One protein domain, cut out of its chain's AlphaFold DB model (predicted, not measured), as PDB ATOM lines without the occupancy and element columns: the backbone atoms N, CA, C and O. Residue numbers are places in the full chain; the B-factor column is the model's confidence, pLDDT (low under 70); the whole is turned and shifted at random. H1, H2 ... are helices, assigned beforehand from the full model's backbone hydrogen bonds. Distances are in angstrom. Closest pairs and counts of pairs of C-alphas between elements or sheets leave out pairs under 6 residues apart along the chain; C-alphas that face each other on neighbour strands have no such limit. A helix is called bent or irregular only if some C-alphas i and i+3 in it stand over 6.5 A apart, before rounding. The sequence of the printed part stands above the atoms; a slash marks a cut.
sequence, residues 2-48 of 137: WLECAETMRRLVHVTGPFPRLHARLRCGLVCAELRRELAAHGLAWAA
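What this domain is: This is residues 2 to 48 of the 137 residues of the protein "GST_C_6 domain-containing protein" of Petromyzon marinus (UniProt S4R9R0). The printed part is an open L of two helices: H2, the longest helix, makes the long arm, H1 makes the other arm, and the loop of residues 14 to 19 makes the corner between them. H1 sticks out with residues 2 to 11, and the very short H3 packs on the far end of H2. The printed part has 47 residues, with three named helices in the order H1, H2, H3 and no named strand, and its class is all helix. The whole is loose, with a radius of gyration of the C-alphas of 13.4 A, and flat, with spans of 37 by 29 by 11 A.

How they stand to each other: H1, residues 2 to 13, touches no helix. Residues 2 to 11 of it stand free, with no C-alpha 8 or more apart along the chain within 10 A. H1 and H2, residues 20 to 41, are near each other: 7 pairs of their C-alphas are within 10 A, and the closest are 8.4 A apart. Residues 17 to 22, of which 20 to 22 belong to H2, also stand free. H2 touches H3, residues 45 to 48, with residues 36 to 39 alone. The closest C-alphas of H2 and H3 are those of Leu 39 and Ala 45, 5.8 A apart, and the two helices are 14.8 A from centre to centre. H1 and H3 are apart. In H1 and H2 every O i to N i+4 pair is within hydrogen-bond range; H3 is too short for such a pair, and its one O i to N i+3 pair is within range.

Where its parts are: H1 runs from Trp 2, with its C-alpha at (-18.407, -31.880, 22.484), to Val 13, and is 16.4 A long from first to last C-alpha. After residues 14 to 19, H2 begins at Pro 20, with its C-alpha at (-10.050, -9.927, 9.123), and runs 31.2 A to Ala 41. After residues 42 to 44, H3 runs from Ala 45 to Ala 48, 5.8 A, and ends with C-alpha 48 at (-29.182, -5.777, 26.814). No helix is bent.

The domain as a whole: The two C-alphas farthest apart are those of Pro 18 and Gly 43, 38.2 A. The C-alphas of Trp 2 and Ala 48, the first and last printed, are 28.6 A apart. Without the stretches that stand free, the body of 31 residues spans 35 by 13 by 10 A. The printed part has no cut. The link from H1 to H2 is short and the link from H2 to H3 is tight. The mean pLDDT of the printed part is 72.0, and the model's confidence is low, under 70, at residues 2 to 19; the mean is 52 in H1, 82 in H2 and 81 in H3.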
ATOM      1  N   TRP A   2     -19.141 -33.002  21.849       30.77
ATOM      2  CA  TRP A   2     -18.407 -31.880  22.484       30.77
ATOM      3  C   TRP A   2     -17.204 -31.371  21.673       30.77
ATOM      4  O   TRP A   2     -17.049 -30.167  21.495       30.77
ATOM      5  N   LEU A   3     -16.398 -32.283  21.118       43.91
ATOM      6  CA  LEU A   3     -15.286 -31.928  20.226       43.91
ATOM      7  C   LEU A   3     -15.771 -31.255  18.933       43.91
ATOM      8  O   LEU A   3     -15.123 -30.347  18.432       43.91
ATOM      9  N   GLU A   4     -16.947 -31.632  18.430       54.75
ATOM     10  CA  GLU A   4     -17.555 -31.001  17.251       54.75
ATOM     11  C   GLU A   4     -18.094 -29.604  17.567       54.75
ATOM     12  O   GLU A   4     -17.900 -28.689  16.767       54.75
ATOM     13  N   CYS A   5     -18.708 -29.398  18.739       43.03
ATOM     14  CA  CYS A   5     -19.097 -28.066  19.207       43.03
ATOM     15  C   CYS A   5     -17.871 -27.166  19.388       43.03
ATOM     16  O   CYS A   5     -17.878 -26.034  18.910       43.03
ATOM     17  N   ALA A   6     -16.803 -27.674  20.010       44.94
ATOM     18  CA  ALA A   6     -15.554 -26.938  20.186       44.94
ATOM     19  C   ALA A   6     -14.899 -26.578  18.841       44.94
ATOM     20  O   ALA A   6     -14.520 -25.426  18.640       44.94
ATOM     21  N   GLU A   7     -14.832 -27.512  17.889       57.78
ATOM     22  CA  GLU A   7     -14.281 -27.261  16.551       57.78
ATOM     23  C   GLU A   7     -15.152 -26.269  15.759       57.78
ATOM     24  O   GLU A   7     -14.638 -25.388  15.067       57.78
ATOM     25  N   THR A   8     -16.475 -26.348  15.909       58.50
ATOM     26  CA  THR A   8     -17.425 -25.396  15.313       58.50
ATOM     27  C   THR A   8     -17.231 -23.997  15.892       58.50
ATOM     28  O   THR A   8     -17.121 -23.026  15.142       58.50
ATOM     29  N   MET A   9     -17.101 -23.880  17.213       50.59
ATOM     30  CA  MET A   9     -16.859 -22.602  17.884       50.59
ATOM     31  C   MET A   9     -15.494 -22.026  17.488       50.59
ATOM     32  O   MET A   9     -15.387 -20.846  17.156       50.59
ATOM     33  N   ARG A  10     -14.467 -22.876  17.393       55.94
ATOM     34  CA  ARG A  10     -13.124 -22.516  16.918       55.94
ATOM     35  C   ARG A  10     -13.147 -21.981  15.482       55.94
ATOM     36  O   ARG A  10     -12.514 -20.964  15.206       55.94
ATOM     37  N   ARG A  11     -13.925 -22.590  14.581       62.78
ATOM     38  CA  ARG A  11     -14.137 -22.108  13.198       62.78
ATOM     39  C   ARG A  11     -14.931 -20.799  13.126       62.78
ATOM     40  O   ARG A  11     -14.705 -19.987  12.230       62.78
ATOM     41  N   LEU A  12     -15.855 -20.575  14.058       59.81
ATOM     42  CA  LEU A  12     -16.607 -19.322  14.146       59.81
ATOM     43  C   LEU A  12     -15.732 -18.161  14.648       59.81
ATOM     44  O   LEU A  12     -15.886 -17.037  14.160       59.81
ATOM     45  N   VAL A  13     -14.794 -18.446  15.557       59.41
ATOM     46  CA  VAL A  13     -13.859 -17.472  16.147       59.41
ATOM     47  C   VAL A  13     -12.680 -17.163  15.217       59.41
ATOM     48  O   VAL A  13     -12.284 -16.003  15.092       59.41
ATOM     49  N   HIS A  14     -12.135 -18.157  14.509       63.84
ATOM     50  CA  HIS A  14     -11.058 -17.925  13.548       63.84
ATOM     51  C   HIS A  14     -11.596 -17.404  12.213       63.84
ATOM     52  O   HIS A  14     -12.142 -18.131  11.385       63.84
ATOM     53  N   VAL A  15     -11.397 -16.109  11.983       62.50
ATOM     54  CA  VAL A  15     -11.631 -15.469  10.689       62.50
ATOM     55  C   VAL A  15     -10.389 -15.642   9.814       62.50
ATOM     56  O   VAL A  15      -9.424 -14.893   9.940       62.50
ATOM     57  N   THR A  16     -10.413 -16.619   8.912       58.69
ATOM     58  CA  THR A  16      -9.415 -16.750   7.841       58.69
ATOM     59  C   THR A  16      -9.949 -16.094   6.566       58.69
ATOM     60  O   THR A  16     -10.945 -16.556   6.014       58.69
ATOM     61  N   GLY A  17      -9.324 -15.005   6.110       66.12
ATOM     62  CA  GLY A  17      -9.703 -14.305   4.876       66.12
ATOM     63  C   GLY A  17      -9.139 -12.879   4.778       66.12
ATOM     64  O   GLY A  17      -8.578 -12.374   5.756       66.12
ATOM     65  N   PRO A  18      -9.271 -12.211   3.615       64.94
ATOM     66  CA  PRO A  18      -8.873 -10.816   3.464       64.94
ATOM     67  C   PRO A  18      -9.732  -9.909   4.363       64.94
ATOM     68  O   PRO A  18     -10.923 -10.140   4.551       64.94
ATOM     69  N   PHE A  19      -9.117  -8.865   4.926       66.94
ATOM     70  CA  PHE A  19      -9.755  -7.893   5.836       66.94
ATOM     71  C   PHE A  19     -10.370  -8.501   7.119       66.94
ATOM     72  O   PHE A  19     -11.546  -8.269   7.430       66.94
ATOM     73  N   PRO A  20      -9.570  -9.203   7.944       74.94
ATOM     74  CA  PRO A  20     -10.050  -9.927   9.123       74.94
ATOM     75  C   PRO A  20     -10.788  -9.037  10.131       74.94
ATOM     76  O   PRO A  20     -11.735  -9.482  10.771       74.94
ATOM     77  N   ARG A  21     -10.422  -7.752  10.237       75.25
ATOM     78  CA  ARG A  21     -11.076  -6.790  11.140       75.25
ATOM     79  C   ARG A  21     -12.503  -6.431  10.719       75.25
ATOM     80  O   ARG A  21     -13.366  -6.302  11.581       75.25
ATOM     81  N   LEU A  22     -12.758  -6.259   9.421       80.06
ATOM     82  CA  LEU A  22     -14.094  -5.915   8.925       80.06
ATOM     83  C   LEU A  22     -15.025  -7.122   9.042       80.06
ATOM     84  O   LEU A  22     -16.120  -7.009   9.586       80.06
ATOM     85  N   HIS A  23     -14.552  -8.287   8.605       79.50
ATOM     86  CA  HIS A  23     -15.329  -9.515   8.695       79.50
ATOM     87  C   HIS A  23     -15.599  -9.924  10.153       79.50
ATOM     88  O   HIS A  23     -16.726 -10.294  10.477       79.50
ATOM     89  N   ALA A  24     -14.626  -9.766  11.060       78.25
ATOM     90  CA  ALA A  24     -14.854  -9.971  12.490       78.25
ATOM     91  C   ALA A  24     -15.919  -9.015  13.052       78.25
ATOM     92  O   ALA A  24     -16.785  -9.457  13.802       78.25
ATOM     93  N   ARG A  25     -15.909  -7.729  12.668       81.00
ATOM     94  CA  ARG A  25     -16.931  -6.759  13.103       81.00
ATOM     95  C   ARG A  25     -18.326  -7.114  12.599       81.00
ATOM     96  O   ARG A  25     -19.261  -7.099  13.390       81.00
ATOM     97  N   LEU A  26     -18.462  -7.454  11.317       85.19
ATOM     98  CA  LEU A  26     -19.750  -7.835  10.729       85.19
ATOM     99  C   LEU A  26     -20.297  -9.112  11.376       85.19
ATOM    100  O   LEU A  26     -21.449  -9.141  11.801       85.19
ATOM    101  N   ARG A  27     -19.457 -10.144  11.521       80.38
ATOM    102  CA  ARG A  27     -19.840 -11.407  12.162       80.38
ATOM    103  C   ARG A  27     -20.199 -11.207  13.634       80.38
ATOM    104  O   ARG A  27     -21.220 -11.722  14.069       80.38
ATOM    105  N   CYS A  28     -19.402 -10.441  14.378       81.06
ATOM    106  CA  CYS A  28     -19.708 -10.086  15.762       81.06
ATOM    107  C   CYS A  28     -21.056  -9.357  15.849       81.06
ATOM    108  O   CYS A  28     -21.902  -9.744  16.644       81.06
ATOM    109  N   GLY A  29     -21.308  -8.389  14.961       83.88
ATOM    110  CA  GLY A  29     -22.594  -7.696  14.876       83.88
ATOM    111  C   GLY A  29     -23.777  -8.640  14.644       83.88
ATOM    112  O   GLY A  29     -24.767  -8.547  15.363       83.88
ATOM    113  N   LEU A  30     -23.657  -9.579  13.697       85.31
ATOM    114  CA  LEU A  30     -24.698 -10.574  13.403       85.31
ATOM    115  C   LEU A  30     -24.936 -11.533  14.576       85.31
ATOM    116  O   LEU A  30     -26.078 -11.746  14.969       85.31
ATOM    117  N   VAL A  31     -23.867 -12.071  15.170       83.81
ATOM    118  CA  VAL A  31     -23.959 -12.967  16.332       83.81
ATOM    119  C   VAL A  31     -24.575 -12.239  17.524       83.81
ATOM    120  O   VAL A  31     -25.482 -12.767  18.157       83.81
ATOM    121  N   CYS A  32     -24.144 -11.009  17.814       82.12
ATOM    122  CA  CYS A  32     -24.715 -10.207  18.892       82.12
ATOM    123  C   CYS A  32     -26.186  -9.854  18.639       82.12
ATOM    124  O   CYS A  32     -26.964  -9.830  19.590       82.12
ATOM    125  N   ALA A  33     -26.576  -9.570  17.394       83.88
ATOM    126  CA  ALA A  33     -27.969  -9.305  17.045       83.88
ATOM    127  C   ALA A  33     -28.845 -10.544  17.264       83.88
ATOM    128  O   ALA A  33     -29.903 -10.435  17.882       83.88
ATOM    129  N   GLU A  34     -28.372 -11.713  16.836       84.94
ATOM    130  CA  GLU A  34     -29.094 -12.971  17.019       84.94
ATOM    131  C   GLU A  34     -29.199 -13.356  18.497       84.94
ATOM    132  O   GLU A  34     -30.289 -13.651  18.979       84.94
ATOM    133  N   LEU A  35     -28.105 -13.236  19.259       80.19
ATOM    134  CA  LEU A  35     -28.131 -13.439  20.709       80.19
ATOM    135  C   LEU A  35     -29.135 -12.511  21.390       80.19
ATOM    136  O   LEU A  35     -29.906 -12.962  22.227       80.19
ATOM    137  N   ARG A  36     -29.164 -11.221  21.037       83.75
ATOM    138  CA  ARG A  36     -30.137 -10.275  21.609       83.75
ATOM    139  C   ARG A  36     -31.574 -10.654  21.264       83.75
ATOM    140  O   ARG A  36     -32.441 -10.533  22.125       83.75
ATOM    141  N   ARG A  37     -31.821 -11.107  20.032       83.75
ATOM    142  CA  ARG A  37     -33.144 -11.551  19.575       83.75
ATOM    143  C   ARG A  37     -33.617 -12.765  20.372       83.75
ATOM    144  O   ARG A  37     -34.727 -12.748  20.894       83.75
ATOM    145  N   GLU A  38     -32.755 -13.765  20.522       83.31
ATOM    146  CA  GLU A  38     -33.044 -14.973  21.297       83.31
ATOM    147  C   GLU A  38     -33.207 -14.675  22.793       83.31
ATOM    148  O   GLU A  38     -34.159 -15.143  23.413       83.31
ATOM    149  N   LEU A  39     -32.350 -13.834  23.377       81.19
ATOM    150  CA  LEU A  39     -32.483 -13.410  24.774       81.19
ATOM    151  C   LEU A  39     -33.811 -12.680  25.008       81.19
ATOM    152  O   LEU A  39     -34.504 -12.977  25.976       81.19
ATOM    153  N   ALA A  40     -34.210 -11.778  24.109       86.00
ATOM    154  CA  ALA A  40     -35.497 -11.098  24.208       86.00
ATOM    155  C   ALA A  40     -36.680 -12.076  24.094       86.00
ATOM    156  O   ALA A  40     -37.627 -11.967  24.871       86.00
ATOM    157  N   ALA A  41     -36.606 -13.058  23.189       85.69
ATOM    158  CA  ALA A  41     -37.636 -14.088  23.033       85.69
ATOM    159  C   ALA A  41     -37.809 -14.956  24.295       85.69
ATOM    160  O   ALA A  41     -38.927 -15.343  24.622       85.69
ATOM    161  N   HIS A  42     -36.728 -15.193  25.043       81.56
ATOM    162  CA  HIS A  42     -36.754 -15.904  26.327       81.56
ATOM    163  C   HIS A  42     -37.100 -15.002  27.529       81.56
ATOM    164  O   HIS A  42     -36.994 -15.435  28.675       81.56
ATOM    165  N   GLY A  43     -37.494 -13.742  27.302       85.38
ATOM    166  CA  GLY A  43     -37.808 -12.789  28.373       85.38
ATOM    167  C   GLY A  43     -36.580 -12.224  29.101       85.38
ATOM    168  O   GLY A  43     -36.717 -11.548  30.117       85.38
ATOM    169  N   LEU A  44     -35.377 -12.447  28.569       84.69
ATOM    170  CA  LEU A  44     -34.095 -11.976  29.105       84.69
ATOM    171  C   LEU A  44     -33.640 -10.672  28.436       84.69
ATOM    172  O   LEU A  44     -32.446 -10.423  28.275       84.69
ATOM    173  N   ALA A  45     -34.582  -9.812  28.035       83.88
ATOM    174  CA  ALA A  45     -34.267  -8.527  27.407       83.88
ATOM    175  C   ALA A  45     -33.410  -7.616  28.313       83.88
ATOM    176  O   ALA A  45     -32.636  -6.805  27.804       83.88
ATOM    177  N   TRP A  46     -33.473  -7.809  29.638       80.94
ATOM    178  CA  TRP A  46     -32.606  -7.148  30.623       80.94
ATOM    179  C   TRP A  46     -31.111  -7.367  30.350       80.94
ATOM    180  O   TRP A  46     -30.290  -6.521  30.695       80.94
ATOM    181  N   ALA A  47     -30.734  -8.453  29.662       79.38
ATOM    182  CA  ALA A  47     -29.348  -8.729  29.290       79.38
ATOM    183  C   ALA A  47     -28.770  -7.698  28.300       79.38
ATOM    184  O   ALA A  47     -27.553  -7.612  28.131       79.38
ATOM    185  N   ALA A  48     -29.620  -6.892  27.650       79.94
ATOM    186  CA  ALA A  48     -29.182  -5.777  26.814       79.94
ATOM    187  C   ALA A  48     -28.624  -4.595  27.631       79.94
ATOM    188  O   ALA A  48     -27.861  -3.793  27.087       79.94
TER     189      ALA A  48